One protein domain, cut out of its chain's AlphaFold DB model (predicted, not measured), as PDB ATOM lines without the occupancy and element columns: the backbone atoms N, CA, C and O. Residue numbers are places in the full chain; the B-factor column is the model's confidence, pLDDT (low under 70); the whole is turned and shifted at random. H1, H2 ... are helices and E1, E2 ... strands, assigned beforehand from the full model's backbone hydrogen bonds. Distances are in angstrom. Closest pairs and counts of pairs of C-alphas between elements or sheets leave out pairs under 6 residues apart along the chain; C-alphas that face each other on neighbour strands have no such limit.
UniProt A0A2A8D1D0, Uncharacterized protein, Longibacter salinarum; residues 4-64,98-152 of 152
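What this domain is: This is residues 4 to 64 and 98 to 152 of the 152 residues of an uncharacterized protein of Longibacter salinarum (UniProt A0A2A8D1D0). A strongly twisted sheet of five strands forms a layer between helices: it curls round H1 on one face, with H2 on that same face beyond it, and H3 covers part of the other face. H4 packs crosswise on H2 and only grazes the sheet. The printed part has 116 residues, with four named helices and five named strands in the order E1 E2 H1 H2 E3 H3 E4 E5 H4. The mixed sheet runs E1 E2 E5 E4 E3, and the class is mixed, helices and strands. The whole is compact, with a radius of gyration of the C-alphas of 13.6 A, and spans 39 by 31 by 26 A.

How they stand to each other: E1, residues 4 to 7, and E2, residues 13 to 17, form an antiparallel hairpin, with N 4 and O 16 2.9 A apart, within hydrogen-bond range. H1, residues 27 to 38, is on the sheet; its closest C-alphas to E2 are those of Val 37 and Ile 14, 6.3 A apart. H2, residues 40 to 54, is close to H1 but not clearly touching, about perpendicular at 78 degrees, with the closest C-alphas, Leu 36 and Val 43, 7.5 A apart. E3, residues 58 to 62, is an edge strand, as is E1. E4, residues 117 to 123, is parallel to E3, with N 121 and O 59 at 2.8 A. H2 runs across the strands over E4, at 79 degrees on the local plane, with a height over the sheet of 7.6 A. E5, residues 129 to 136, forms a hairpin with E4, with N 120 and O 132 at 2.9 A. It is also antiparallel to E2, with N 15 and O 135 at 2.7 A. H3, residues 99 to 111, lies over E5 and E4 on the face opposite to H1 and H2; its closest C-alphas to E5 are Leu 101 and Ser 131, 6.5 A apart. It runs along the strands, at 20 degrees to E5 on the local plane. H4, residues 140 to 150, touches H2 about perpendicular at 74 degrees, with the closest C-alphas, Ala 45 and Phe 144, 4.0 A apart. In the four helices every O i to N i+4 pair is within hydrogen-bond range.

Where its parts are: E1 begins at C-alpha 4, (153.969, 185.288, 229.515). H2 is 20.9 A long and H3 18.8 A, from first to last C-alpha. E4 measures 19.3 A and E5 21.9 A. H4 ends at C-alpha 150, (148.285, 193.733, 202.642).

The domain as a whole: The two C-alphas farthest apart, those of Asp 21 and Asn 152, are 42.3 A apart. Residues 65 to 97 are not printed, and C-alphas 64 and 98 are 21.6 A apart across this cut. Of the links that are printed whole, none is long. The mean pLDDT of the printed part is 75.3; it is under 70 in 32 residues, among them 59 to 64, 98 to 106 and 123 to 129.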
ATOM      1  N   THR A   4     153.505 183.904 229.515       87.38
ATOM      2  CA  THR A   4     153.969 185.288 229.515       87.38
ATOM      3  C   THR A   4     153.058 186.082 228.595       87.38
ATOM      4  O   THR A   4     152.930 185.753 227.420       87.38
ATOM      5  N   THR A   5     152.402 187.113 229.128       88.56
ATOM      6  CA  THR A   5     151.582 188.032 228.332       88.56
ATOM      7  C   THR A   5     152.347 189.326 228.106       88.56
ATOM      8  O   THR A   5     152.730 190.001 229.062       88.56
ATOM      9  N   LEU A   6     152.540 189.663 226.838       86.56
ATOM     10  CA  LEU A   6     153.219 190.854 226.351       86.56
ATOM     11  C   LEU A   6     152.243 191.707 225.539       86.56
ATOM     12  O   LEU A   6     151.168 191.245 225.154       86.56
ATOM     13  N   ILE A   7     152.602 192.971 225.335       84.06
ATOM     14  CA  ILE A   7     151.800 193.924 224.569       84.06
ATOM     15  C   ILE A   7     152.647 194.390 223.388       84.06
ATOM     16  O   ILE A   7     153.773 194.835 223.607       84.06
ATOM     17  N   ASP A   8     152.114 194.277 222.172       78.94
ATOM     18  CA  ASP A   8     152.787 194.748 220.958       78.94
ATOM     19  C   ASP A   8     152.788 196.288 220.851       78.94
ATOM     20  O   ASP A   8     152.135 197.002 221.623       78.94
ATOM     21  N   GLU A   9     153.497 196.825 219.854       75.44
ATOM     22  CA  GLU A   9     153.555 198.272 219.596       75.44
ATOM     23  C   GLU A   9     152.182 198.901 219.270       75.44
ATOM     24  O   GLU A   9     151.994 200.111 219.423       75.44
ATOM     25  N   ASN A  10     151.209 198.092 218.842       74.81
ATOM     26  CA  ASN A  10     149.851 198.509 218.492       74.81
ATOM     27  C   ASN A  10     148.864 198.388 219.670       74.81
ATOM     28  O   ASN A  10     147.703 198.781 219.538       74.81
ATOM     29  N   GLY A  11     149.315 197.901 220.831       79.69
ATOM     30  CA  GLY A  11     148.493 197.693 222.022       79.69
ATOM     31  C   GLY A  11     147.756 196.350 222.067       79.69
ATOM     32  O   GLY A  11     146.863 196.188 222.900       79.69
ATOM     33  N   HIS A  12     148.100 195.402 221.200       83.69
ATOM     34  CA  HIS A  12     147.547 194.057 221.207       83.69
ATOM     35  C   HIS A  12     148.202 193.176 222.264       83.69
ATOM     36  O   HIS A  12     149.404 193.241 222.496       83.69
ATOM     37  N   PHE A  13     147.406 192.299 222.870       86.94
ATOM     38  CA  PHE A  13     147.885 191.354 223.872       86.94
ATOM     39  C   PHE A  13     148.320 190.055 223.208       86.94
ATOM     40  O   PHE A  13     147.501 189.403 222.564       86.94
ATOM     41  N   ILE A  14     149.572 189.658 223.427       89.00
ATOM     42  CA  ILE A  14     150.148 188.399 222.952       89.00
ATOM     43  C   ILE A  14     150.500 187.547 224.167       89.00
ATOM     44  O   ILE A  14     151.292 187.950 225.015       89.00
ATOM     45  N   THR A  15     149.894 186.372 224.281       90.19
ATOM     46  CA  THR A  15     150.164 185.402 225.344       90.19
ATOM     47  C   THR A  15     150.951 184.231 224.783       90.19
ATOM     48  O   THR A  15     150.494 183.535 223.882       90.19
ATOM     49  N   ILE A  16     152.131 184.006 225.349       89.31
ATOM     50  CA  ILE A  16     153.060 182.957 224.953       89.31
ATOM     51  C   ILE A  16     153.084 181.906 226.062       89.31
ATOM     52  O   ILE A  16     153.465 182.188 227.197       89.31
ATOM     53  N   GLU A  17     152.656 180.690 225.742       88.38
ATOM     54  CA  GLU A  17     152.750 179.514 226.601       88.38
ATOM     55  C   GLU A  17     153.910 178.620 226.167       88.38
ATOM     56  O   GLU A  17     154.126 178.384 224.977       88.38
ATOM     57  N   GLN A  18     154.596 178.034 227.144       83.88
ATOM     58  CA  GLN A  18     155.718 177.124 226.911       83.88
ATOM     59  C   GLN A  18     155.631 175.879 227.822       83.88
ATOM     60  O   GLN A  18     154.811 175.846 228.753       83.88
ATOM     61  N   PRO A  19     156.413 174.814 227.552       78.00
ATOM     62  CA  PRO A  19     156.474 173.634 228.412       78.00
ATOM     63  C   PRO A  19     156.824 173.983 229.866       78.00
ATOM     64  O   PRO A  19     157.593 174.903 230.119       78.00
ATOM     65  N   ASP A  20     156.298 173.220 230.830       73.88
ATOM     66  CA  ASP A  20     156.578 173.435 232.263       73.88
ATOM     67  C   ASP A  20     158.064 173.275 232.626       73.88
ATOM     68  O   ASP A  20     158.536 173.920 233.559       73.88
ATOM     69  N   ASP A  21     158.796 172.463 231.862       69.00
ATOM     70  CA  ASP A  21     160.226 172.209 232.055       69.00
ATOM     71  C   ASP A  21     161.123 173.153 231.228       69.00
ATOM     72  O   ASP A  21     162.344 172.998 231.219       69.00
ATOM     73  N   ALA A  22     160.542 174.130 230.518       68.62
ATOM     74  CA  ALA A  22     161.312 175.098 229.746       68.62
ATOM     75  C   ALA A  22     162.114 176.032 230.668       68.62
ATOM     76  O   ALA A  22     161.637 176.473 231.716       68.62
ATOM     77  N   LEU A  23     163.344 176.361 230.261       67.88
ATOM     78  CA  LEU A  23     164.158 177.367 230.941       67.88
ATOM     79  C   LEU A  23     163.524 178.748 230.753       67.88
ATOM     80  O   LEU A  23     163.537 179.258 229.630       67.88
ATOM     81  N   THR A  24     163.019 179.320 231.852       73.81
ATOM     82  CA  THR A  24     162.368 180.637 231.895       73.81
ATOM     83  C   THR A  24     163.324 181.763 232.317       73.81
ATOM     84  O   THR A  24     164.281 181.539 233.064       73.81
ATOM     85  N   GLY A  25     163.053 182.990 231.868       72.56
ATOM     86  CA  GLY A  25     163.840 184.194 232.142       72.56
ATOM     87  C   GLY A  25     165.236 184.186 231.514       72.56
ATOM     88  O   GLY A  25     166.166 184.760 232.086       72.56
ATOM     89  N   THR A  26     165.418 183.484 230.391       77.62
ATOM     90  CA  THR A  26     166.706 183.475 229.674       77.62
ATOM     91  C   THR A  26     166.744 184.572 228.605       77.62
ATOM     92  O   THR A  26     165.735 184.771 227.942       77.62
ATOM     93  N   PRO A  27     167.894 185.226 228.335       75.00
ATOM     94  CA  PRO A  27     167.969 186.258 227.292       75.00
ATOM     95  C   PRO A  27     167.476 185.788 225.915       75.00
ATOM     96  O   PRO A  27     166.837 186.541 225.196       75.00
ATOM     97  N   LYS A  28     167.719 184.517 225.575       73.81
ATOM     98  CA  LYS A  28     167.271 183.910 224.312       73.81
ATOM     99  C   LYS A  28     165.747 183.742 224.248       73.81
ATOM    100  O   LYS A  28     165.139 183.870 223.196       73.81
ATOM    101  N   GLU A  29     165.115 183.452 225.381       77.56
ATOM    102  CA  GLU A  29     163.655 183.401 225.468       77.56
ATOM    103  C   GLU A  29     163.045 184.795 225.315       77.56
ATOM    104  O   GLU A  29     162.050 184.925 224.609       77.56
ATOM    105  N   ASP A  30     163.655 185.819 225.917       74.62
ATOM    106  CA  ASP A  30     163.222 187.207 225.735       74.62
ATOM    107  C   ASP A  30     163.323 187.612 224.251       74.62
ATOM    108  O   ASP A  30     162.356 188.124 223.699       74.62
ATOM    109  N   GLU A  31     164.419 187.265 223.559       75.69
ATOM    110  CA  GLU A  31     164.569 187.474 222.106       75.69
ATOM    111  C   GLU A  31     163.470 186.770 221.284       75.69
ATOM    112  O   GLU A  31     162.922 187.345 220.342       75.69
ATOM    113  N   HIS A  32     163.113 185.530 221.636       79.50
ATOM    114  CA  HIS A  32     162.016 184.816 220.976       79.50
ATOM    115  C   HIS A  32     160.667 185.474 221.231       79.50
ATOM    116  O   HIS A  32     159.845 185.571 220.321       79.50
ATOM    117  N   HIS A  33     160.421 185.899 222.466       83.88
ATOM    118  CA  HIS A  33     159.190 186.571 222.832       83.88
ATOM    119  C   HIS A  33     159.042 187.906 222.100       83.88
ATOM    120  O   HIS A  33     157.978 188.149 221.537       83.88
ATOM    121  N   ASP A  34     160.106 188.707 222.031       77.44
ATOM    122  CA  ASP A  34     160.134 189.963 221.282       77.44
ATOM    123  C   ASP A  34     159.833 189.712 219.795       77.44
ATOM    124  O   ASP A  34     158.923 190.322 219.236       77.44
ATOM    125  N   PHE A  35     160.484 188.717 219.171       78.25
ATOM    126  CA  PHE A  35     160.193 188.341 217.782       78.25
ATOM    127  C   PHE A  35     158.724 187.936 217.579       78.25
ATOM    128  O   PHE A  35     158.086 188.334 216.603       78.25
ATOM    129  N   LEU A  36     158.176 187.116 218.479       78.00
ATOM    130  CA  LEU A  36     156.795 186.636 218.391       78.00
ATOM    131  C   LEU A  36     155.779 187.764 218.554       78.00
ATOM    132  O   LEU A  36     154.728 187.717 217.916       78.00
ATOM    133  N   VAL A  37     156.082 188.754 219.390       80.81
ATOM    134  CA  VAL A  37     155.256 189.947 219.574       80.81
ATOM    135  C   VAL A  37     155.306 190.821 218.323       80.81
ATOM    136  O   VAL A  37     154.255 191.138 217.765       80.81
ATOM    137  N   ASP A  38     156.504 191.127 217.825       74.81
ATOM    138  CA  ASP A  38     156.712 192.008 216.668       74.81
ATOM    139  C   ASP A  38     156.140 191.424 215.366       74.81
ATOM    140  O   ASP A  38     155.677 192.152 214.483       74.81
ATOM    141  N   HIS A  39     156.140 190.094 215.245       77.88
ATOM    142  CA  HIS A  39     155.706 189.378 214.046       77.88
ATOM    143  C   HIS A  39     154.420 188.567 214.237       77.88
ATOM    144  O   HIS A  39     154.101 187.726 213.386       77.88
ATOM    145  N   TRP A  40     153.650 188.822 215.303       83.38
ATOM    146  CA  TRP A  40     152.473 188.018 215.651       83.38
ATOM    147  C   TRP A  40     151.532 187.804 214.466       83.38
ATOM    148  O   TRP A  40     151.177 186.668 214.151       83.38
ATOM    149  N   MET A  41     151.162 188.878 213.763       79.38
ATOM    150  CA  MET A  41     150.197 188.796 212.665       79.38
ATOM    151  C   MET A  41     150.665 187.876 211.533       79.38
ATOM    152  O   MET A  41     149.874 187.094 211.001       79.38
ATOM    153  N   ASP A  42     151.946 187.942 211.172       76.25
ATOM    154  CA  ASP A  42     152.515 187.132 210.095       76.25
ATOM    155  C   ASP A  42     152.632 185.658 210.524       76.25
ATOM    156  O   ASP A  42     152.270 184.752 209.766       76.25
ATOM    157  N   VAL A  43     153.048 185.406 211.771       76.50
ATOM    158  CA  VAL A  43     153.141 184.058 212.357       76.50
ATOM    159  C   VAL A  43     151.759 183.409 212.478       76.50
ATOM    160  O   VAL A  43     151.562 182.269 212.046       76.50
ATOM    161  N   ALA A  44     150.777 184.136 213.008       82.06
ATOM    162  CA  ALA A  44     149.411 183.662 213.176       82.06
ATOM    163  C   ALA A  44     148.749 183.368 211.820       82.06
ATOM    164  O   ALA A  44     148.145 182.307 211.636       82.06
ATOM    165  N   ALA A  45     148.940 184.248 210.829       76.00
ATOM    166  CA  ALA A  45     148.463 184.035 209.465       76.00
ATOM    167  C   ALA A  45     149.092 182.793 208.811       76.00
ATOM    168  O   ALA A  45     148.386 182.001 208.179       76.00
ATOM    169  N   ALA A  46     150.407 182.596 208.967       75.56
ATOM    170  CA  ALA A  46     151.118 181.438 208.430       75.56
ATOM    171  C   ALA A  46     150.651 180.125 209.079       75.56
ATOM    172  O   ALA A  46     150.396 179.140 208.375       75.56
ATOM    173  N   SER A  47     150.465 180.129 210.403       77.06
ATOM    174  CA  SER A  47     149.905 178.999 211.152       77.06
ATOM    175  C   SER A  47     148.505 178.641 210.645       77.06
ATOM    176  O   SER A  47     148.252 177.501 210.239       77.06
ATOM    177  N   TYR A  48     147.611 179.632 210.559       79.06
ATOM    178  CA  TYR A  48     146.238 179.434 210.097       79.06
ATOM    179  C   TYR A  48     146.170 178.928 208.654       79.06
ATOM    180  O   TYR A  48     145.378 178.039 208.325       79.06
ATOM    181  N   TYR A  49     147.035 179.448 207.780       76.56
ATOM    182  CA  TYR A  49     147.154 178.969 206.407       76.56
ATOM    183  C   TYR A  49     147.579 177.493 206.347       76.56
ATOM    184  O   TYR A  49     146.992 176.711 205.591       76.56
ATOM    185  N   GLY A  50     148.556 177.095 207.169       69.50
ATOM    186  CA  GLY A  50     148.969 175.700 207.324       69.50
ATOM    187  C   GLY A  50     147.801 174.805 207.737       69.50
ATOM    188  O   GLY A  50     147.515 173.811 207.065       69.50
ATOM    189  N   PHE A  51     147.045 175.221 208.757       77.94
ATOM    190  CA  PHE A  51     145.838 174.525 209.200       77.94
ATOM    191  C   PHE A  51     144.796 174.392 208.081       77.94
ATOM    192  O   PHE A  51     144.325 173.288 207.807       77.94
ATOM    193  N   LYS A  52     144.472 175.479 207.369       76.38
ATOM    194  CA  LYS A  52     143.507 175.451 206.254       76.38
ATOM    195  C   LYS A  52     143.892 174.465 205.155       76.38
ATOM    196  O   LYS A  52     143.009 173.898 204.515       76.38
ATOM    197  N   ARG A  53     145.191 174.285 204.910       70.88
ATOM    198  CA  ARG A  53     145.702 173.450 203.820       70.88
ATOM    199  C   ARG A  53     145.916 171.988 204.217       70.88
ATOM    200  O   ARG A  53     145.712 171.115 203.376       70.88
ATOM    201  N   TYR A  54     146.328 171.727 205.456       72.06
ATOM    202  CA  TYR A  54     146.791 170.405 205.900       72.06
ATOM    203  C   TYR A  54     146.016 169.832 207.095       72.06
ATOM    204  O   TYR A  54     146.257 168.693 207.484       72.06
ATOM    205  N   GLY A  55     145.083 170.590 207.677       64.69
ATOM    206  CA  GLY A  55     144.322 170.207 208.872       64.69
ATOM    207  C   GLY A  55     145.071 170.418 210.190       64.69
ATOM    208  O   GLY A  55     144.459 170.313 211.248       64.69
ATOM    209  N   ILE A  56     146.367 170.746 210.138       67.25
ATOM    210  CA  ILE A  56     147.210 171.156 211.269       67.25
ATOM    211  C   ILE A  56     148.152 172.263 210.781       67.25
ATOM    212  O   ILE A  56     148.687 172.168 209.675       67.25
ATOM    213  N   GLY A  57     148.330 173.314 211.581       66.38
ATOM    214  CA  GLY A  57     149.219 174.435 211.300       66.38
ATOM    215  C   GLY A  57     150.237 174.611 212.416       66.38
ATOM    216  O   GLY A  57     149.863 174.817 213.564       66.38
ATOM    217  N   ALA A  58     151.517 174.509 212.075       70.06
ATOM    218  CA  ALA A  58     152.613 174.890 212.952       70.06
ATOM    219  C   ALA A  58     153.660 175.644 212.134       70.06
ATOM    220  O   ALA A  58     153.886 175.324 210.961       70.06
ATOM    221  N   VAL A  59     154.273 176.647 212.752       67.62
ATOM    222  CA  VAL A  59     155.275 177.509 212.125       67.62
ATOM    223  C   VAL A  59     156.635 177.172 212.715       67.62
ATOM    224  O   VAL A  59     156.786 177.119 213.930       67.62
ATOM    225  N   VAL A  60     157.617 176.930 211.849       66.94
ATOM    226  CA  VAL A  60     159.013 176.747 212.256       66.94
ATOM    227  C   VAL A  60     159.780 177.995 211.846       66.94
ATOM    228  O   VAL A  60     159.770 178.352 210.666       66.94
ATOM    229  N   ILE A  61     160.418 178.645 212.810       62.44
ATOM    230  CA  ILE A  61     161.246 179.836 212.621       62.44
ATOM    231  C   ILE A  61     162.668 179.431 212.983       62.44
ATOM    232  O   ILE A  61     162.903 178.934 214.078       62.44
ATOM    233  N   ALA A  62     163.598 179.602 212.050       58.06
ATOM    234  CA  ALA A  62     165.005 179.292 212.265       58.06
ATOM    235  C   ALA A  62     165.835 180.566 212.120       58.06
ATOM    236  O   ALA A  62     165.598 181.351 211.196       58.06
ATOM    237  N   GLU A  63     166.806 180.749 213.008       51.91
ATOM    238  CA  GLU A  63     167.818 181.796 212.883       51.91
ATOM    239  C   GLU A  63     168.675 181.504 211.632       51.91
ATOM    240  O   GLU A  63     169.181 180.396 211.439       51.91
ATOM    241  N   GLY A  64     168.722 182.451 210.691       47.62
ATOM    242  CA  GLY A  64     169.365 182.261 209.390       47.62
ATOM    243  C   GLY A  64     170.731 182.935 209.314       47.62
ATOM    244  O   GLY A  64     170.841 184.114 209.638       47.62
ATOM    245  N   ASP A  98     165.833 166.424 223.183       50.06
ATOM    246  CA  ASP A  98     164.589 166.878 223.793       50.06
ATOM    247  C   ASP A  98     163.346 166.053 223.384       50.06
ATOM    248  O   ASP A  98     162.452 166.484 222.640       50.06
ATOM    249  N   GLU A  99     163.230 164.848 223.949       48.72
ATOM    250  CA  GLU A  99     161.988 164.051 223.950       48.72
ATOM    251  C   GLU A  99     160.794 164.869 224.499       48.72
ATOM    252  O   GLU A  99     159.656 164.742 224.034       48.72
ATOM    253  N   VAL A 100     161.073 165.781 225.434       50.62
ATOM    254  CA  VAL A 100     160.098 166.660 226.093       50.62
ATOM    255  C   VAL A 100     159.424 167.609 225.097       50.62
ATOM    256  O   VAL A 100     158.196 167.742 225.112       50.62
ATOM    257  N   LEU A 101     160.187 168.214 224.181       52.69
ATOM    258  CA  LEU A 101     159.657 169.165 223.197       52.69
ATOM    259  C   LEU A 101     158.775 168.475 222.155       52.69
ATOM    260  O   LEU A 101     157.716 168.997 221.800       52.69
ATOM    261  N   THR A 102     159.163 167.274 221.718       55.78
ATOM    262  CA  THR A 102     158.395 166.495 220.736       55.78
ATOM    263  C   THR A 102     157.073 166.008 221.330       55.78
ATOM    264  O   THR A 102     156.019 166.135 220.697       55.78
ATOM    265  N   VAL A 103     157.089 165.498 222.565       62.88
ATOM    266  CA  VAL A 103     155.880 165.015 223.254       62.88
ATOM    267  C   VAL A 103     154.932 166.169 223.581       62.88
ATOM    268  O   VAL A 103     153.720 166.054 223.367       62.88
ATOM    269  N   TRP A 104     155.460 167.299 224.057       68.31
ATOM    270  CA  TRP A 104     154.649 168.469 224.383       68.31
ATOM    271  C   TRP A 104     154.009 169.097 223.140       68.31
ATOM    272  O   TRP A 104     152.791 169.297 223.125       68.31
ATOM    273  N   ALA A 105     154.786 169.329 222.076       65.12
ATOM    274  CA  ALA A 105     154.273 169.893 220.829       65.12
ATOM    275  C   ALA A 105     153.227 168.969 220.188       65.12
ATOM    276  O   ALA A 105     152.160 169.430 219.784       65.12
ATOM    277  N   THR A 106     153.466 167.651 220.192       66.62
ATOM    278  CA  THR A 106     152.494 166.658 219.703       66.62
ATOM    279  C   THR A 106     151.184 166.717 220.487       66.62
ATOM    280  O   THR A 106     150.104 166.666 219.897       66.62
ATOM    281  N   ARG A 107     151.250 166.855 221.819       72.81
ATOM    282  CA  ARG A 107     150.054 166.985 222.661       72.81
ATOM    283  C   ARG A 107     149.302 168.279 222.365       72.81
ATOM    284  O   ARG A 107     148.084 168.235 222.217       72.81
ATOM    285  N   LYS A 108     150.005 169.408 222.244       76.94
ATOM    286  CA  LYS A 108     149.384 170.695 221.911       76.94
ATOM    287  C   LYS A 108     148.754 170.673 220.518       76.94
ATOM    288  O   LYS A 108     147.626 171.124 220.389       76.94
ATOM    289  N   MET A 109     149.366 170.029 219.523       71.94
ATOM    290  CA  MET A 109     148.757 169.851 218.192       71.94
ATOM    291  C   MET A 109     147.434 169.073 218.205       71.94
ATOM    292  O   MET A 109     146.634 169.221 217.286       71.94
ATOM    293  N   GLN A 110     147.176 168.257 219.228       74.56
ATOM    294  CA  GLN A 110     145.902 167.549 219.376       74.56
ATOM    295  C   GLN A 110     144.830 168.377 220.093       74.56
ATOM    296  O   GLN A 110     143.650 168.044 219.994       74.56
ATOM    297  N   THR A 111     145.223 169.410 220.845       79.50
ATOM    298  CA  THR A 111     144.323 170.149 221.745       79.50
ATOM    299  C   THR A 111     144.214 171.643 221.456       79.50
ATOM    300  O   THR A 111     143.356 172.279 222.057       79.50
ATOM    301  N   TYR A 112     145.086 172.213 220.618       82.06
ATOM    302  CA  TYR A 112     145.064 173.640 220.279       82.06
ATOM    303  C   TYR A 112     143.831 173.998 219.446       82.06
ATOM    304  O   TYR A 112     143.334 173.168 218.676       82.06
ATOM    305  N   ASP A 113     143.356 175.237 219.582       87.31
ATOM    306  CA  ASP A 113     142.362 175.786 218.663       87.31
ATOM    307  C   ASP A 113     143.087 176.563 217.558       87.31
ATOM    308  O   ASP A 113     143.605 177.646 217.819       87.31
ATOM    309  N   PRO A 114     143.112 176.078 216.308       82.50
ATOM    310  CA  PRO A 114     143.793 176.769 215.215       82.50
ATOM    311  C   PRO A 114     143.195 178.142 214.880       82.50
ATOM    312  O   PRO A 114     143.821 178.898 214.146       82.50
ATOM    313  N   ASN A 115     141.986 178.467 215.353       85.69
ATOM    314  CA  ASN A 115     141.385 179.789 215.161       85.69
ATOM    315  C   ASN A 115     141.769 180.780 216.263       85.69
ATOM    316  O   ASN A 115     141.440 181.949 216.119       85.69
ATOM    317  N   ALA A 116     142.412 180.331 217.340       87.19
ATOM    318  CA  ALA A 116     142.822 181.175 218.462       87.19
ATOM    319  C   ALA A 116     144.342 181.143 218.672       87.19
ATOM    320  O   ALA A 116     144.938 182.158 219.020       87.19
ATOM    321  N   ASP A 117     144.968 180.003 218.398       88.19
ATOM    322  CA  ASP A 117     146.341 179.715 218.775       88.19
ATOM    323  C   ASP A 117     147.212 179.393 217.556       88.19
ATOM    324  O   ASP A 117     146.795 178.738 216.594       88.19
ATOM    325  N   ALA A 118     148.478 179.786 217.641       84.69
ATOM    326  CA  ALA A 118     149.539 179.346 216.757       84.69
ATOM    327  C   ALA A 118     150.516 178.450 217.520       84.69
ATOM    328  O   ALA A 118     150.953 178.775 218.624       84.69
ATOM    329  N   ILE A 119     150.888 177.325 216.914       83.69
ATOM    330  CA  ILE A 119     151.981 176.490 217.412       83.69
ATOM    331  C   ILE A 119     153.250 176.930 216.697       83.69
ATOM    332  O   ILE A 119     153.310 176.894 215.466       83.69
ATOM    333  N   VAL A 120     154.256 177.328 217.467       80.88
ATOM    334  CA  VAL A 120     155.513 177.855 216.940       80.88
ATOM    335  C   VAL A 120     156.685 177.047 217.474       80.88
ATOM    336  O   VAL A 120     156.734 176.719 218.655       80.88
ATOM    337  N   VAL A 121     157.630 176.722 216.599       78.56
ATOM    338  CA  VAL A 121     158.905 176.100 216.951       78.56
ATOM    339  C   VAL A 121     160.015 177.043 216.509       78.56
ATOM    340  O   VAL A 121     160.180 177.280 215.314       78.56
ATOM    341  N   MET A 122     160.753 177.588 217.470       73.12
ATOM    342  CA  MET A 122     161.949 178.396 217.247       73.12
ATOM    343  C   MET A 122     163.167 177.471 217.244       73.12
ATOM    344  O   MET A 122     163.293 176.634 218.138       73.12
ATOM    345  N   ALA A 123     164.032 177.598 216.245       68.62
ATOM    346  CA  ALA A 123     165.295 176.883 216.137       68.62
ATOM    347  C   ALA A 123     166.456 177.885 216.150       68.62
ATOM    348  O   ALA A 123     166.535 178.763 215.287       68.62
ATOM    349  N   ASP A 124     167.337 177.719 217.128       62.59
ATOM    350  CA  ASP A 124     168.512 178.551 217.369       62.59
ATOM    351  C   ASP A 124     169.698 178.106 216.491       62.59
ATOM    352  O   ASP A 124     169.775 176.949 216.062       62.59
ATOM    353  N   GLU A 125     170.668 178.997 216.249       59.69
ATOM    354  CA  GLU A 125     171.892 178.668 215.486       59.69
ATOM    355  C   GLU A 125     172.716 177.525 216.099       59.69
ATOM    356  O   GLU A 125     173.419 176.803 215.387       59.69
ATOM    357  N   ASP A 126     172.637 177.344 217.419       58.78
ATOM    358  CA  ASP A 126     173.326 176.268 218.134       58.78
ATOM    359  C   ASP A 126     172.631 174.899 217.990       58.78
ATOM    360  O   ASP A 126     173.131 173.890 218.497       58.78
ATOM    361  N   GLY A 127     171.513 174.851 217.257       58.44
ATOM    362  CA  GLY A 127     170.700 173.662 217.037       58.44
ATOM    363  C   GLY A 127     169.692 173.384 218.150       58.44
ATOM    364  O   GLY A 127     168.955 172.399 218.055       58.44
ATOM    365  N   SER A 128     169.631 174.229 219.184       65.50
ATOM    366  CA  SER A 128     168.585 174.168 220.200       65.50
ATOM    367  C   SER A 128     167.239 174.528 219.586       65.50
ATOM    368  O   SER A 128     167.135 175.324 218.655       65.50
ATOM    369  N   VAL A 129     166.180 173.927 220.114       69.81
ATOM    370  CA  VAL A 129     164.809 174.202 219.689       69.81
ATOM    371  C   VAL A 129     163.957 174.560 220.890       69.81
ATOM    372  O   VAL A 129     164.142 174.030 221.983       69.81
ATOM    373  N   ARG A 130     162.997 175.459 220.692       76.31
ATOM    374  CA  ARG A 130     162.008 175.844 221.699       76.31
ATOM    375  C   ARG A 130     160.633 175.893 221.066       76.31
ATOM    376  O   ARG A 130     160.459 176.433 219.980       76.31
ATOM    377  N   SER A 131     159.655 175.328 221.756       80.12
ATOM    378  CA  SER A 131     158.284 175.250 221.261       80.12
ATOM    379  C   SER A 131     157.371 176.131 222.100       80.12
ATOM    380  O   SER A 131     157.428 176.097 223.328       80.12
ATOM    381  N   TYR A 132     156.492 176.858 221.425       84.75
ATOM    382  CA  TYR A 132     155.561 177.806 222.012       84.75
ATOM    383  C   TYR A 132     154.148 177.566 221.481       84.75
ATOM    384  O   TYR A 132     153.948 177.167 220.331       84.75
ATOM    385  N   VAL A 133     153.158 177.829 222.328       89.50
ATOM    386  CA  VAL A 133     151.784 178.082 221.894       89.50
ATOM    387  C   VAL A 133     151.537 179.557 222.112       89.50
ATOM    388  O   VAL A 133     151.674 180.049 223.226       89.50
ATOM    389  N   VAL A 134     151.215 180.259 221.040       88.62
ATOM    390  CA  VAL A 134     151.052 181.707 221.052       88.62
ATOM    391  C   VAL A 134     149.606 182.024 220.726       88.62
ATOM    392  O   VAL A 134     149.064 181.537 219.736       88.62
ATOM    393  N   ASN A 135     148.987 182.830 221.572       92.38
ATOM    394  CA  ASN A 135     147.657 183.380 221.391       92.38
ATOM    395  C   ASN A 135     147.783 184.900 221.321       92.38
ATOM    396  O   ASN A 135     148.599 185.478 222.038       92.38
ATOM    397  N   GLY A 136     146.982 185.561 220.499       89.31
ATOM    398  CA  GLY A 136     147.036 187.011 220.419       89.31
ATOM    399  C   GLY A 136     145.828 187.631 219.748       89.31
ATOM    400  O   GLY A 136     145.001 186.940 219.153       89.31
ATOM    401  N   ASP A 137     145.747 188.952 219.869       88.94
ATOM    402  CA  ASP A 137     144.787 189.807 219.173       88.94
ATOM    403  C   ASP A 137     145.518 190.523 218.019       88.94
ATOM    404  O   ASP A 137     146.612 191.034 218.240       88.94
ATOM    405  N   PRO A 138     145.012 190.555 216.777       87.31
ATOM    406  CA  PRO A 138     143.881 189.788 216.269       87.31
ATOM    407  C   PRO A 138     144.135 188.275 216.240       87.31
ATOM    408  O   PRO A 138     145.278 187.813 216.229       87.31
ATOM    409  N   ASP A 139     143.044 187.506 216.202       90.75
ATOM    410  CA  ASP A 139     143.087 186.044 216.116       90.75
ATOM    411  C   ASP A 139     143.724 185.549 214.793       90.75
ATOM    412  O   ASP A 139     143.715 186.274 213.789       90.75
ATOM    413  N   PRO A 140     144.248 184.307 214.732       87.31
ATOM    414  CA  PRO A 140     144.879 183.759 213.529       87.31
ATOM    415  C   PRO A 140     144.062 183.840 212.231       87.31
ATOM    416  O   PRO A 140     144.638 184.052 211.159       87.31
ATOM    417  N   ALA A 141     142.734 183.697 212.288       87.00
ATOM    418  CA  ALA A 141     141.893 183.791 211.095       87.00
ATOM    419  C   ALA A 141     141.793 185.240 210.598       87.00
ATOM    420  O   ALA A 141     141.879 185.498 209.393       87.00
ATOM    421  N   THR A 142     141.665 186.188 211.522       89.44
ATOM    422  CA  THR A 142     141.667 187.624 211.240       89.44
ATOM    423  C   THR A 142     143.034 188.072 210.717       89.44
ATOM    424  O   THR A 142     143.103 188.749 209.688       89.44
ATOM    425  N   CYS A 143     144.129 187.626 211.342       83.00
ATOM    426  CA  CYS A 143     145.497 187.835 210.864       83.00
ATOM    427  C   CYS A 143     145.672 187.355 209.420       83.00
ATOM    428  O   CYS A 143     146.207 188.088 208.589       83.00
ATOM    429  N   PHE A 144     145.165 186.164 209.086       82.56
ATOM    430  CA  PHE A 144     145.227 185.635 207.725       82.56
ATOM    431  C   PHE A 144     144.539 186.546 206.696       82.56
ATOM    432  O   PHE A 144     145.117 186.823 205.643       82.56
ATOM    433  N   GLU A 145     143.337 187.047 206.989       84.44
ATOM    434  CA  GLU A 145     142.634 187.964 206.084       84.44
ATOM    435  C   GLU A 145     143.357 189.318 205.954       84.44
ATOM    436  O   GLU A 145     143.500 189.834 204.842       84.44
ATOM    437  N   LEU A 146     143.883 189.868 207.054       80.19
ATOM    438  CA  LEU A 146     144.619 191.140 207.059       80.19
ATOM    439  C   LEU A 146     145.946 191.050 206.290       80.19
ATOM    440  O   LEU A 146     146.226 191.895 205.437       80.19
ATOM    441  N   VAL A 147     146.741 190.003 206.530       75.81
ATOM    442  CA  VAL A 147     148.005 189.760 205.817       75.81
ATOM    443  C   VAL A 147     147.742 189.515 204.333       75.81
ATOM    444  O   VAL A 147     148.453 190.038 203.472       75.81
ATOM    445  N   ARG A 148     146.686 188.769 203.992       72.81
ATOM    446  CA  ARG A 148     146.283 188.573 202.595       72.81
ATOM    447  C   ARG A 148     145.869 189.887 201.930       72.81
ATOM    448  O   ARG A 148     146.191 190.079 200.759       72.81
ATOM    449  N   ALA A 149     145.182 190.782 202.637       72.69
ATOM    450  CA  ALA A 149     144.803 192.094 202.116       72.69
ATOM    451  C   ALA A 149     146.015 193.018 201.904       72.69
ATOM    452  O   ALA A 149     146.051 193.731 200.911       72.69
ATOM    453  N   ARG A 150     147.028 192.968 202.781       68.94
ATOM    454  CA  ARG A 150     148.285 193.733 202.642       68.94
ATOM    455  C   ARG A 150     149.103 193.341 201.404       68.94
ATOM    456  O   ARG A 150     149.845 194.167 200.883       68.94
ATOM    457  N   ASN A 151     148.998 192.085 200.970       58.50
ATOM    458  CA  ASN A 151     149.783 191.526 199.865       58.50
ATOM    459  C   ASN A 151     149.069 191.544 198.496       58.50
ATOM    460  O   ASN A 151     149.654 191.074 197.520       58.50
ATOM    461  N   ASN A 152     147.827 192.041 198.417       47.53
ATOM    462  CA  ASN A 152     147.091 192.254 197.159       47.53
ATOM    463  C   ASN A 152     147.028 193.740 196.805       47.53
ATOM    464  O   ASN A 152     147.019 194.036 195.589       47.53
TER     465      ASN A 152